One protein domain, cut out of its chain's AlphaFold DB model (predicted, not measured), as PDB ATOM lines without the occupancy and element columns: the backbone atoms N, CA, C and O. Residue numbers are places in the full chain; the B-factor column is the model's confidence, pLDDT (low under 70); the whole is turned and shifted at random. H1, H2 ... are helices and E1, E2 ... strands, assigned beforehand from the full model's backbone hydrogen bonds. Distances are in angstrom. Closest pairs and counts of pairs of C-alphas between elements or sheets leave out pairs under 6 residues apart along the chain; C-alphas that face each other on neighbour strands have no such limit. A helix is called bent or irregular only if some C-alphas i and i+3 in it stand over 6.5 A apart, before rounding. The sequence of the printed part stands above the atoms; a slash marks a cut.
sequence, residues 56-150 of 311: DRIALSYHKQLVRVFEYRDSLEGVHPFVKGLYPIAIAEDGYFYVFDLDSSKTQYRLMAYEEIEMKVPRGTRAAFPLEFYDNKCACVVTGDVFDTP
ATOM      1  N   ASP A  56      86.373 -20.476-117.479       86.62
ATOM      2  CA  ASP A  56      84.994 -20.088-117.153       86.62
ATOM      3  C   ASP A  56      84.708 -20.081-115.644       86.62
ATOM      4  O   ASP A  56      83.982 -19.219-115.145       86.62
ATOM      5  N   ARG A  57      85.281 -21.030-114.893       89.94
ATOM      6  CA  ARG A  57      85.114 -21.104-113.437       89.94
ATOM      7  C   ARG A  57      85.811 -19.935-112.747       89.94
ATOM      8  O   ARG A  57      85.221 -19.354-111.840       89.94
ATOM      9  N   ILE A  58      87.017 -19.587-113.197       92.94
ATOM     10  CA  ILE A  58      87.771 -18.430-112.699       92.94
ATOM     11  C   ILE A  58      87.045 -17.125-113.039       92.94
ATOM     12  O   ILE A  58      86.870 -16.256-112.189       92.94
ATOM     13  N   ALA A  59      86.532 -16.996-114.264       92.31
ATOM     14  CA  ALA A  59      85.748 -15.826-114.643       92.31
ATOM     15  C   ALA A  59      84.501 -15.657-113.758       92.31
ATOM     16  O   ALA A  59      84.176 -14.544-113.339       92.31
ATOM     17  N   LEU A  60      83.822 -16.760-113.426       93.81
ATOM     18  CA  LEU A  60      82.660 -16.740-112.542       93.81
ATOM     19  C   LEU A  60      83.027 -16.433-111.080       93.81
ATOM     20  O   LEU A  60      82.269 -15.727-110.410       93.81
ATOM     21  N   SER A  61      84.160 -16.939-110.575       95.56
ATOM     22  CA  SER A  61      84.567 -16.763-109.171       95.56
ATOM     23  C   SER A  61      84.921 -15.315-108.826       95.56
ATOM     24  O   SER A  61      84.631 -14.886-107.708       95.56
ATOM     25  N   TYR A  62      85.469 -14.562-109.788       96.88
ATOM     26  CA  TYR A  62      85.850 -13.154-109.623       96.88
ATOM     27  C   TYR A  62      84.830 -12.146-110.151       96.88
ATOM     28  O   TYR A  62      85.019 -10.942-109.979       96.88
ATOM     29  N   HIS A  63      83.735 -12.595-110.770       95.56
ATOM     30  CA  HIS A  63      82.769 -11.697-111.405       95.56
ATOM     31  C   HIS A  63      82.282 -10.583-110.463       95.56
ATOM     32  O   HIS A  63      82.323  -9.405-110.815       95.56
ATOM     33  N   LYS A  64      81.869 -10.936-109.238       97.31
ATOM     34  CA  LYS A  64      81.380  -9.949-108.258       97.31
ATOM     35  C   LYS A  64      82.480  -8.977-107.844       97.31
ATOM     36  O   LYS A  64      82.233  -7.787-107.705       97.31
ATOM     37  N   GLN A  65      83.690  -9.480-107.650       98.31
ATOM     38  CA  GLN A  65      84.843  -8.716-107.209       98.31
ATOM     39  C   GLN A  65      85.256  -7.691-108.267       98.31
ATOM     40  O   GLN A  65      85.519  -6.544-107.918       98.31
ATOM     41  N   LEU A  66      85.233  -8.079-109.544       98.12
ATOM     42  CA  LEU A  66      85.522  -7.205-110.681       98.12
ATOM     43  C   LEU A  66      84.425  -6.159-110.910       98.12
ATOM     44  O   LEU A  66      84.738  -5.022-111.250       98.12
ATOM     45  N   VAL A  67      83.150  -6.494-110.670       97.56
ATOM     46  CA  VAL A  67      82.057  -5.501-110.664       97.56
ATOM     47  C   VAL A  67      82.302  -4.433-109.597       97.56
ATOM     48  O   VAL A  67      82.184  -3.244-109.885       97.56
ATOM     49  N   ARG A  68      82.743  -4.828-108.396       98.06
ATOM     50  CA  ARG A  68      83.059  -3.879-107.316       98.06
ATOM     51  C   ARG A  68      84.177  -2.897-107.675       98.06
ATOM     52  O   ARG A  68      84.196  -1.806-107.124       98.06
ATOM     53  N   VAL A  69      85.069  -3.208-108.619       98.38
ATOM     54  CA  VAL A  69      86.072  -2.230-109.097       98.38
ATOM     55  C   VAL A  69      85.387  -0.988-109.683       98.38
ATOM     56  O   VAL A  69      85.826   0.130-109.426       98.38
ATOM     57  N   PHE A  70      84.275  -1.156-110.406       97.94
ATOM     58  CA  PHE A  70      83.483  -0.033-110.916       97.94
ATOM     59  C   PHE A  70      82.809   0.746-109.782       97.94
ATOM     60  O   PHE A  70      82.839   1.971-109.793       97.94
ATOM     61  N   GLU A  71      82.272   0.049-108.776       97.69
ATOM     62  CA  GLU A  71      81.678   0.689-107.593       97.69
ATOM     63  C   GLU A  71      82.700   1.571-106.863       97.69
ATOM     64  O   GLU A  71      82.394   2.709-106.512       97.69
ATOM     65  N   TYR A  72      83.934   1.081-106.685       98.06
ATOM     66  CA  TYR A  72      85.008   1.869-106.082       98.06
ATOM     67  C   TYR A  72      85.401   3.058-106.957       98.06
ATOM     68  O   TYR A  72      85.487   4.167-106.434       98.06
ATOM     69  N   ARG A  73      85.567   2.867-108.274       97.25
ATOM     70  CA  ARG A  73      85.850   3.968-109.212       97.25
ATOM     71  C   ARG A  73      84.823   5.088-109.059       97.25
ATOM     72  O   ARG A  73      85.199   6.253-108.960       97.25
ATOM     73  N   ASP A  74      83.543   4.725-109.036       97.19
ATOM     74  CA  ASP A  74      82.439   5.679-108.954       97.19
ATOM     75  C   ASP A  74      82.395   6.349-107.573       97.19
ATOM     76  O   ASP A  74      82.213   7.560-107.480       97.19
ATOM     77  N   SER A  75      82.661   5.600-106.497       97.56
ATOM     78  CA  SER A  75      82.753   6.156-105.138       97.56
ATOM     79  C   SER A  75      83.928   7.114-104.931       97.56
ATOM     80  O   SER A  75      83.913   7.892-103.988       97.56
ATOM     81  N   LEU A  76      84.946   7.049-105.792       97.62
ATOM     82  CA  LEU A  76      86.135   7.899-105.752       97.62
ATOM     83  C   LEU A  76      86.040   9.079-106.735       97.62
ATOM     84  O   LEU A  76      87.039   9.755-107.015       97.62
ATOM     85  N   GLU A  77      84.851   9.344-107.284       95.31
ATOM     86  CA  GLU A  77      84.630  10.504-108.134       95.31
ATOM     87  C   GLU A  77      85.015  11.804-107.406       95.31
ATOM     88  O   GLU A  77      84.694  12.038-106.242       95.31
ATOM     89  N   GLY A  78      85.748  12.669-108.108       94.31
ATOM     90  CA  GLY A  78      86.221  13.943-107.569       94.31
ATOM     91  C   GLY A  78      87.528  13.865-106.775       94.31
ATOM     92  O   GLY A  78      88.087  14.916-106.475       94.31
ATOM     93  N   VAL A  79      88.070  12.671-106.492       96.62
ATOM     94  CA  VAL A  79      89.386  12.541-105.837       96.62
ATOM     95  C   VAL A  79      90.518  12.998-106.760       96.62
ATOM     96  O   VAL A  79      91.333  13.838-106.377       96.62
ATOM     97  N   HIS A  80      90.580  12.442-107.973       96.50
ATOM     98  CA  HIS A  80      91.569  12.799-108.991       96.50
ATOM     99  C   HIS A  80      91.106  12.341-110.390       96.50
ATOM    100  O   HIS A  80      90.494  11.274-110.489       96.50
ATOM    101  N   PRO A  81      91.406  13.066-111.490       95.00
ATOM    102  CA  PRO A  81      90.997  12.662-112.841       95.00
ATOM    103  C   PRO A  81      91.461  11.259-113.254       95.00
ATOM    104  O   PRO A  81      90.711  10.540-113.915       95.00
ATOM    105  N   PHE A  82      92.659  10.843-112.834       94.69
ATOM    106  CA  PHE A  82      93.228   9.538-113.207       94.69
ATOM    107  C   PHE A  82      92.511   8.340-112.583       94.69
ATOM    108  O   PHE A  82      92.566   7.255-113.149       94.69
ATOM    109  N   VAL A  83      91.750   8.534-111.501       92.94
ATOM    110  CA  VAL A  83      90.956   7.458-110.877       92.94
ATOM    111  C   VAL A  83      89.880   6.917-111.823       92.94
ATOM    112  O   VAL A  83      89.464   5.769-111.708       92.94
ATOM    113  N   LYS A  84      89.451   7.709-112.817       93.06
ATOM    114  CA  LYS A  84      88.509   7.250-113.850       93.06
ATOM    115  C   LYS A  84      89.124   6.210-114.795       93.06
ATOM    116  O   LYS A  84      88.378   5.502-115.472       93.06
ATOM    117  N   GLY A  85      90.455   6.143-114.867       94.25
ATOM    118  CA  GLY A  85      91.188   5.182-115.679       94.25
ATOM    119  C   GLY A  85      91.036   3.769-115.125       94.25
ATOM    120  O   GLY A  85      91.377   3.499-113.980       94.25
ATOM    121  N   LEU A  86      90.522   2.870-115.958       97.31
ATOM    122  CA  LEU A  86      90.443   1.441-115.682       97.31
ATOM    123  C   LEU A  86      91.386   0.710-116.640       97.31
ATOM    124  O   LEU A  86      91.427   1.030-117.832       97.31
ATOM    125  N   TYR A  87      92.120  -0.262-116.113       98.00
ATOM    126  CA  TYR A  87      93.171  -0.991-116.817       98.00
ATOM    127  C   TYR A  87      92.976  -2.502-116.639       98.00
ATOM    128  O   TYR A  87      92.224  -2.913-115.753       98.00
ATOM    129  N   PRO A  88      93.622  -3.346-117.461       98.50
ATOM    130  CA  PRO A  88      93.548  -4.787-117.280       98.50
ATOM    131  C   PRO A  88      93.971  -5.199-115.868       98.50
ATOM    132  O   PRO A  88      94.917  -4.643-115.309       98.50
ATOM    133  N   ILE A  89      93.298  -6.204-115.317       98.62
ATOM    134  CA  ILE A  89      93.653  -6.849-114.054       98.62
ATOM    135  C   ILE A  89      94.059  -8.285-114.371       98.62
ATOM    136  O   ILE A  89      93.239  -9.072-114.840       98.62
ATOM    137  N   ALA A  90      95.312  -8.641-114.112       98.06
ATOM    138  CA  ALA A  90      95.792 -10.010-114.209       98.06
ATOM    139  C   ALA A  90      95.790 -10.657-112.823       98.06
ATOM    140  O   ALA A  90      96.559 -10.278-111.942       98.06
ATOM    141  N   ILE A  91      94.917 -11.641-112.626       97.69
ATOM    142  CA  ILE A  91      94.826 -12.377-111.368       97.69
ATOM    143  C   ILE A  91      95.739 -13.599-111.451       97.69
ATOM    144  O   ILE A  91      95.559 -14.453-112.318       97.69
ATOM    145  N   ALA A  92      96.716 -13.671-110.553       95.19
ATOM    146  CA  ALA A  92      97.609 -14.805-110.385       95.19
ATOM    147  C   ALA A  92      96.959 -15.860-109.479       95.19
ATOM    148  O   ALA A  92      96.786 -15.632-108.278       95.19
ATOM    149  N   GLU A  93      96.612 -17.016-110.039       92.06
ATOM    150  CA  GLU A  93      95.991 -18.123-109.305       92.06
ATOM    151  C   GLU A  93      96.372 -19.466-109.929       92.06
ATOM    152  O   GLU A  93      96.459 -19.588-111.146       92.06
ATOM    153  N   ASP A  94      96.625 -20.473-109.086       88.44
ATOM    154  CA  ASP A  94      96.886 -21.859-109.498       88.44
ATOM    155  C   ASP A  94      97.964 -22.031-110.594       88.44
ATOM    156  O   ASP A  94      97.923 -22.976-111.376       88.44
ATOM    157  N   GLY A  95      98.966 -21.143-110.627       89.94
ATOM    158  CA  GLY A  95     100.046 -21.197-111.618       89.94
ATOM    159  C   GLY A  95      99.688 -20.583-112.972       89.94
ATOM    160  O   GLY A  95     100.368 -20.852-113.955       89.94
ATOM    161  N   TYR A  96      98.666 -19.729-113.025       93.75
ATOM    162  CA  TYR A  96      98.291 -18.968-114.212       93.75
ATOM    163  C   TYR A  96      98.150 -17.480-113.897       93.75
ATOM    164  O   TYR A  96      97.775 -17.099-112.787       93.75
ATOM    165  N   PHE A  97      98.376 -16.643-114.907       95.75
ATOM    166  CA  PHE A  97      97.774 -15.316-114.969       95.75
ATOM    167  C   PHE A  97      96.460 -15.394-115.738       95.75
ATOM    168  O   PHE A  97      96.438 -15.862-116.872       95.75
ATOM    169  N   TYR A  98      95.381 -14.876-115.154       97.31
ATOM    170  CA  TYR A  98      94.087 -14.690-115.808       97.31
ATOM    171  C   TYR A  98      93.840 -13.199-116.024       97.31
ATOM    172  O   TYR A  98      93.642 -12.457-115.064       97.31
ATOM    173  N   VAL A  99      93.872 -12.751-117.279       98.12
ATOM    174  CA  VAL A  99      93.778 -11.334-117.640       98.12
ATOM    175  C   VAL A  99      92.329 -10.949-117.897       98.12
ATOM    176  O   VAL A  99      91.715 -11.358-118.887       98.12
ATOM    177  N   PHE A 100      91.806 -10.118-117.009       98.44
ATOM    178  CA  PHE A 100      90.513  -9.475-117.132       98.44
ATOM    179  C   PHE A 100      90.691  -8.070-117.689       98.44
ATOM    180  O   PHE A 100      91.350  -7.237-117.077       98.44
ATOM    181  N   ASP A 101      90.073  -7.784-118.827       98.00
ATOM    182  CA  ASP A 101      90.104  -6.453-119.437       98.00
ATOM    183  C   ASP A 101      88.685  -5.987-119.765       98.00
ATOM    184  O   ASP A 101      87.723  -6.762-119.747       98.00
ATOM    185  N   LEU A 102      88.556  -4.693-120.015       95.94
ATOM    186  CA  LEU A 102      87.304  -4.069-120.390       95.94
ATOM    187  C   LEU A 102      86.830  -4.589-121.746       95.94
ATOM    188  O   LEU A 102      87.581  -4.620-122.721       95.94
ATOM    189  N   ASP A 103      85.550  -4.943-121.825       89.88
ATOM    190  CA  ASP A 103      84.931  -5.259-123.107       89.88
ATOM    191  C   ASP A 103      84.858  -4.029-124.035       89.88
ATOM    192  O   ASP A 103      85.168  -2.896-123.658       89.88
ATOM    193  N   SER A 104      84.389  -4.229-125.269       87.94
ATOM    194  CA  SER A 104      84.261  -3.138-126.244       87.94
ATOM    195  C   SER A 104      83.351  -1.994-125.779       87.94
ATOM    196  O   SER A 104      83.479  -0.879-126.278       87.94
ATOM    197  N   SER A 105      82.428  -2.255-124.845       90.00
ATOM    198  CA  SER A 105      81.556  -1.229-124.268       90.00
ATOM    199  C   SER A 105      82.212  -0.460-123.118       90.00
ATOM    200  O   SER A 105      81.717   0.597-122.738       90.00
ATOM    201  N   LYS A 106      83.328  -0.967-122.575       89.62
ATOM    202  CA  LYS A 106      84.021  -0.451-121.386       89.62
ATOM    203  C   LYS A 106      83.162  -0.420-120.118       89.62
ATOM    204  O   LYS A 106      83.431   0.362-119.208       89.62
ATOM    205  N   THR A 107      82.134  -1.266-120.046       90.06
ATOM    206  CA  THR A 107      81.200  -1.314-118.904       90.06
ATOM    207  C   THR A 107      81.374  -2.542-118.015       90.06
ATOM    208  O   THR A 107      80.792  -2.598-116.937       90.06
ATOM    209  N   GLN A 108      82.176  -3.518-118.441       94.69
ATOM    210  CA  GLN A 108      82.431  -4.740-117.681       94.69
ATOM    211  C   GLN A 108      83.820  -5.301-117.975       94.69
ATOM    212  O   GLN A 108      84.313  -5.195-119.100       94.69
ATOM    213  N   TYR A 109      84.403  -5.957-116.973       97.62
ATOM    214  CA  TYR A 109      85.572  -6.810-117.150       97.62
ATOM    215  C   TYR A 109      85.161  -8.181-117.690       97.62
ATOM    216  O   TYR A 109      84.191  -8.782-117.221       97.62
ATOM    217  N   ARG A 110      85.927  -8.696-118.651       96.19
ATOM    218  CA  ARG A 110      85.816 -10.060-119.177       96.19
ATOM    219  C   ARG A 110      87.182 -10.716-119.175       96.19
ATOM    220  O   ARG A 110      88.187 -10.036-119.352       96.19
ATOM    221  N   LEU A 111      87.209 -12.034-119.004       97.06
ATOM    222  CA  LEU A 111      88.433 -12.799-119.203       97.06
ATOM    223  C   LEU A 111      88.806 -12.743-120.691       97.06
ATOM    224  O   LEU A 111      88.040 -13.215-121.530       97.06
ATOM    225  N   MET A 112      89.953 -12.144-121.002       96.19
ATOM    226  CA  MET A 112      90.415 -11.927-122.378       96.19
ATOM    227  C   MET A 112      91.589 -12.825-122.753       96.19
ATOM    228  O   MET A 112      91.714 -13.213-123.912       96.19
ATOM    229  N   ALA A 113      92.439 -13.156-121.785       96.12
ATOM    230  CA  ALA A 113      93.595 -14.016-121.980       96.12
ATOM    231  C   ALA A 113      93.932 -14.749-120.681       96.12
ATOM    232  O   ALA A 113      93.537 -14.327-119.591       96.12
ATOM    233  N   TYR A 114      94.675 -15.841-120.797       95.50
ATOM    234  CA  TYR A 114      95.334 -16.475-119.666       95.50
ATOM    235  C   TYR A 114      96.609 -17.167-120.141       95.50
ATOM    236  O   TYR A 114      96.663 -17.645-121.274       95.50
ATOM    237  N   GLU A 115      97.618 -17.216-119.279       94.44
ATOM    238  CA  GLU A 115      98.906 -17.848-119.567       94.44
ATOM    239  C   GLU A 115      99.420 -18.585-118.331       94.44
ATOM    240  O   GLU A 115      99.254 -18.110-117.205       94.44
ATOM    241  N   GLU A 116     100.002 -19.766-118.540       93.00
ATOM    242  CA  GLU A 116     100.689 -20.510-117.485       93.00
ATOM    243  C   GLU A 116     101.963 -19.765-117.089       93.00
ATOM    244  O   GLU A 116     102.735 -19.334-117.942       93.00
ATOM    245  N   ILE A 117     102.194 -19.626-115.789       87.56
ATOM    246  CA  ILE A 117     103.393 -18.985-115.261       87.56
ATOM    247  C   ILE A 117     104.359 -20.046-114.750       87.56
ATOM    248  O   ILE A 117     104.014 -20.890-113.927       87.56
ATOM    249  N   GLU A 118     105.615 -19.971-115.197       81.94
ATOM    250  CA  GLU A 118     106.665 -20.912-114.778       81.94
ATOM    251  C   GLU A 118     106.977 -20.821-113.272       81.94
ATOM    252  O   GLU A 118     107.596 -21.719-112.696       81.94
ATOM    253  N   MET A 119     106.554 -19.743-112.607       73.50
ATOM    254  CA  MET A 119     106.910 -19.450-111.227       73.50
ATOM    255  C   MET A 119     105.725 -19.127-110.330       73.50
ATOM    256  O   MET A 119     104.670 -18.678-110.766       73.50
ATOM    257  N   LYS A 120     105.922 -19.332-109.026       80.75
ATOM    258  CA  LYS A 120     104.904 -19.033-108.021       80.75
ATOM    259  C   LYS A 120     104.875 -17.541-107.725       80.75
ATOM    260  O   LYS A 120     105.806 -17.020-107.118       80.75
ATOM    261  N   VAL A 121     103.768 -16.895-108.071       86.00
ATOM    262  CA  VAL A 121     103.447 -15.556-107.572       86.00
ATOM    263  C   VAL A 121     103.039 -15.686-106.100       86.00
ATOM    264  O   VAL A 121     102.104 -16.434-105.793       86.00
ATOM    265  N   PRO A 122     103.739 -15.029-105.162       88.50
ATOM    266  CA  PRO A 122     103.374 -15.101-103.759       88.50
ATOM    267  C   PRO A 122     102.026 -14.441-103.493       88.50
ATOM    268  O   PRO A 122     101.651 -13.433-104.092       88.50
ATOM    269  N   ARG A 123     101.316 -14.986-102.509       90.56
ATOM    270  CA  ARG A 123     100.120 -14.343-101.969       90.56
ATOM    271  C   ARG A 123     100.456 -12.929-101.485       90.56
ATOM    272  O   ARG A 123     101.479 -12.732-100.835       90.56
ATOM    273  N   GLY A 124      99.577 -11.974-101.774       91.62
ATOM    274  CA  GLY A 124      99.769 -10.563-101.450       91.62
ATOM    275  C   GLY A 124     100.456  -9.740-102.543       91.62
ATOM    276  O   GLY A 124     100.546  -8.528-102.382       91.62
ATOM    277  N   THR A 125     100.900 -10.336-103.660       91.06
ATOM    278  CA  THR A 125     101.447  -9.566-104.792       91.06
ATOM    279  C   THR A 125     100.445  -8.527-105.292       91.06
ATOM    280  O   THR A 125      99.296  -8.873-105.580       91.06
ATOM    281  N   ARG A 126     100.912  -7.280-105.404       94.38
ATOM    282  CA  ARG A 126     100.298  -6.136-106.089       94.38
ATOM    283  C   ARG A 126     101.419  -5.485-106.895       94.38
ATOM    284  O   ARG A 126     102.484  -5.242-106.329       94.38
ATOM    285  N   ALA A 127     101.235  -5.365-108.199       94.25
ATOM    286  CA  ALA A 127     102.213  -4.764-109.094       94.25
ATOM    287  C   ALA A 127     101.529  -4.300-110.381       94.25
ATOM    288  O   ALA A 127     100.457  -4.794-110.727       94.25
ATOM    289  N   ALA A 128     102.198  -3.440-111.138       96.62
ATOM    290  CA  ALA A 128     101.788  -3.056-112.478       96.62
ATOM    291  C   ALA A 128     102.965  -3.183-113.442       96.62
ATOM    292  O   ALA A 128     104.030  -2.608-113.218       96.62
ATOM    293  N   PHE A 129     102.784  -3.946-114.517       93.81
ATOM    294  CA  PHE A 129     103.802  -4.089-115.558       93.81
ATOM    295  C   PHE A 129     103.189  -4.543-116.892       93.81
ATOM    296  O   PHE A 129     102.093  -5.115-116.913       93.81
ATOM    297  N   PRO A 130     103.864  -4.276-118.028       94.75
ATOM    298  CA  PRO A 130     103.460  -4.787-119.336       94.75
ATOM    299  C   PRO A 130     103.507  -6.319-119.391       94.75
ATOM    300  O   PRO A 130     104.504  -6.937-119.023       94.75
ATOM    301  N   LEU A 131     102.439  -6.930-119.907       94.44
ATOM    302  CA  LEU A 131     102.359  -8.374-120.132       94.44
ATOM    303  C   LEU A 131     102.684  -8.704-121.591       94.44
ATOM    304  O   LEU A 131     101.904  -8.388-122.488       94.44
ATOM    305  N   GLU A 132     103.821  -9.359-121.840       92.44
ATOM    306  CA  GLU A 132     104.281  -9.680-123.203       92.44
ATOM    307  C   GLU A 132     103.256 -10.521-123.981       92.44
ATOM    308  O   GLU A 132     102.955 -10.212-125.134       92.44
ATOM    309  N   PHE A 133     102.657 -11.523-123.333       94.31
ATOM    310  CA  PHE A 133     101.632 -12.384-123.933       94.31
ATOM    311  C   PHE A 133     100.289 -11.691-124.192       94.31
ATOM    312  O   PHE A 133      99.395 -12.261-124.817       94.31
ATOM    313  N   TYR A 134     100.143 -10.460-123.707       95.75
ATOM    314  CA  TYR A 134      98.955  -9.638-123.861       95.75
ATOM    315  C   TYR A 134      99.320  -8.291-124.497       95.75
ATOM    316  O   TYR A 134      99.046  -7.217-123.960       95.75
ATOM    317  N   ASP A 135     100.002  -8.371-125.644       94.94
ATOM    318  CA  ASP A 135     100.391  -7.243-126.499       94.94
ATOM    319  C   ASP A 135     101.215  -6.151-125.787       94.94
ATOM    320  O   ASP A 135     101.169  -4.978-126.158       94.94
ATOM    321  N   ASN A 136     101.984  -6.523-124.755       92.44
ATOM    322  CA  ASN A 136     102.715  -5.598-123.878       92.44
ATOM    323  C   ASN A 136     101.823  -4.525-123.227       92.44
ATOM    324  O   ASN A 136     102.299  -3.449-122.846       92.44
ATOM    325  N   LYS A 137     100.524  -4.798-123.074       95.06
ATOM    326  CA  LYS A 137      99.624  -3.909-122.344       95.06
ATOM    327  C   LYS A 137      99.949  -3.985-120.853       95.06
ATOM    328  O   LYS A 137     100.105  -5.079-120.307       95.06
ATOM    329  N   CYS A 138     100.066  -2.829-120.197       96.69
ATOM    330  CA  CYS A 138     100.284  -2.781-118.755       96.69
ATOM    331  C   CYS A 138      99.023  -3.237-118.025       96.69
ATOM    332  O   CYS A 138      97.918  -2.805-118.361       96.69
ATOM    333  N   ALA A 139      99.204  -4.134-117.061       98.19
ATOM    334  CA  ALA A 139      98.134  -4.708-116.266       98.19
ATOM    335  C   ALA A 139      98.449  -4.586-114.775       98.19
ATOM    336  O   ALA A 139      99.599  -4.733-114.366       98.19
ATOM    337  N   CYS A 140      97.405  -4.386-113.976       98.44
ATOM    338  CA  CYS A 140      97.431  -4.552-112.531       98.44
ATOM    339  C   CYS A 140      97.492  -6.053-112.220       98.44
ATOM    340  O   CYS A 140      96.522  -6.782-112.429       98.44
ATOM    341  N   VAL A 141      98.643  -6.531-111.766       97.50
ATOM    342  CA  VAL A 141      98.898  -7.932-111.443       97.50
ATOM    343  C   VAL A 141      98.716  -8.160-109.951       97.50
ATOM    344  O   VAL A 141      99.414  -7.584-109.116       97.50
ATOM    345  N   VAL A 142      97.764  -9.024-109.611       97.69
ATOM    346  CA  VAL A 142      97.313  -9.236-108.235       97.69
ATOM    347  C   VAL A 142      97.103 -10.707-107.923       97.69
ATOM    348  O   VAL A 142      96.838 -11.521-108.797       97.69
ATOM    349  N   THR A 143      97.160 -11.047-106.644       96.75
ATOM    350  CA  THR A 143      96.592 -12.295-106.114       96.75
ATOM    351  C   THR A 143      95.186 -12.039-105.570       96.75
ATOM    352  O   THR A 143      94.860 -10.913-105.185       96.75
ATOM    353  N   GLY A 144      94.338 -13.072-105.550       95.62
ATOM    354  CA  GLY A 144      92.903 -12.941-105.259       95.62
ATOM    355  C   GLY A 144      92.551 -12.277-103.921       95.62
ATOM    356  O   GLY A 144      91.498 -11.652-103.813       95.62
ATOM    357  N   ASP A 145      93.446 -12.321-102.929       96.94
ATOM    358  CA  ASP A 145      93.257 -11.671-101.625       96.94
ATOM    359  C   ASP A 145      93.163 -10.133-101.703       96.94
ATOM    360  O   ASP A 145      92.768  -9.489-100.733       96.94
ATOM    361  N   VAL A 146      93.456  -9.517-102.858       97.81
ATOM    362  CA  VAL A 146      93.249  -8.071-103.070       97.81
ATOM    363  C   VAL A 146      91.787  -7.666-102.921       97.81
ATOM    364  O   VAL A 146      91.486  -6.535-102.560       97.81
ATOM    365  N   PHE A 147      90.862  -8.584-103.181       98.19
ATOM    366  CA  PHE A 147      89.436  -8.288-103.165       98.19
ATOM    367  C   PHE A 147      88.794  -8.469-101.781       98.19
ATOM    368  O   PHE A 147      87.596  -8.210-101.623       98.19
ATOM    369  N   ASP A 148      89.572  -8.895-100.780       97.75
ATOM    370  CA  ASP A 148      89.069  -9.230 -99.445       97.75
ATOM    371  C   ASP A 148      88.719  -7.983 -98.614       97.75
ATOM    372  O   ASP A 148      87.845  -8.048 -97.746       97.75
ATOM    373  N   THR A 149      89.358  -6.833 -98.874       98.06
ATOM    374  CA  THR A 149      89.179  -5.608 -98.073       98.06
ATOM    375  C   THR A 149      89.046  -4.342 -98.924       98.06
ATOM    376  O   THR A 149      89.505  -4.315-100.067       98.06
ATOM    377  N   PRO A 150      88.449  -3.260 -98.384       98.19
ATOM    378  CA  PRO A 150      88.434  -1.955 -99.044       98.19
ATOM    379  C   PRO A 150      89.817  -1.422 -99.417       98.19
ATOM    380  O   PRO A 150      90.000  -0.901-100.513       98.19
TER     381      PRO A 150
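What this domain is: This is residues 56 to 150 of the 311 residues of an uncharacterized protein of Bacteroidetes bacterium (UniProt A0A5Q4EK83). A strongly twisted sheet of five strands makes a wall, and one long helix, H1, packs slantwise over one face of it, at the side of E3, E2 and E1. Residues 77 to 82, from the link after H1 into the short helix H2, stick out at one end, and the short helix H3 only grazes the sheet. The printed part has 95 residues with three named helices and five named strands, in the order H1 H2 E1 E2 E3 E4 E5 H3. The mixed sheet runs E3 E2 E1 E5 E4, with E1 and E5 parallel and the other neighbours antiparallel; the class is mixed, helices and strands. The whole is compact, with a radius of gyration of the C-alphas of 13.2 A and spans of 41 by 28 by 24 A.

How they stand to each other: E1, residues 89 to 93, and E5, residues 137 to 143, are parallel inner strands at 41 degrees, with N 90 and O 140 2.8 A apart, within hydrogen-bond range. E2, residues 96 to 102, is antiparallel to E1 at 157 degrees, with N 91 and O 98 at 2.9 A. E3, residues 109 to 116, is an edge strand antiparallel to E2 at 156 degrees, with N 99 and O 113 at 2.8 A. E1, E2 and E3 form a meander, each strand the antiparallel neighbour of the one before. E4, residues 126 to 131, is the other edge strand and forms a hairpin with E5, with N 141 and O 127 at 2.7 A. H1, residues 56 to 75, is on the sheet at a height of 8.4 A, two layers with the helix on one face. It lies over E2 and only just over E1, on which 3 of its C-alphas fall, and on the local plane stands at 46 degrees to E2. Its closest C-alphas to E3 are those of Ala 59 and Leu 111, 6.1 A apart. H1 only just touches H2, residues 81 to 84, with 3 pairs of C-alphas within 8 A, made by residues 73 to 74 of H1 alone; the closest are those of Arg 73 and Lys 84, 6.3 A. H3, residues 144 to 147, is close to H1 but not clearly touching, with the C-alphas of Gln 65 and Phe 147 6.1 A apart. In H1, 13 of 16 O i to N i+4 pairs are within hydrogen-bond range; H2 and H3 are too short for such a pair.

Where its parts are: H1 begins at C-alpha 56 (84.994, -20.088, -117.153) and is 29.0 A long; it is irregular, with C-alphas 61 and 64 7.6 A apart, and has a kink of 41 degrees near residue 63. E3, 20.4 A, bends by 52 degrees at residue 112. E2 is 19.5 A, E5 18.5 A, E4 14.4 A and E1 12.5 A long. H2 is 6.0 A long, and H3, 6.2 A, ends at C-alpha 147 (89.436, -8.288, -103.165).

The domain as a whole: The two C-alphas farthest apart are those of Gly 78 and Glu 118, 41.0 A. The printed part has no cut and no long link; E2 to E3 and E3 to E4 are short, the others tight. The mean pLDDT of the printed part is 94.5, and no printed residue is under 70.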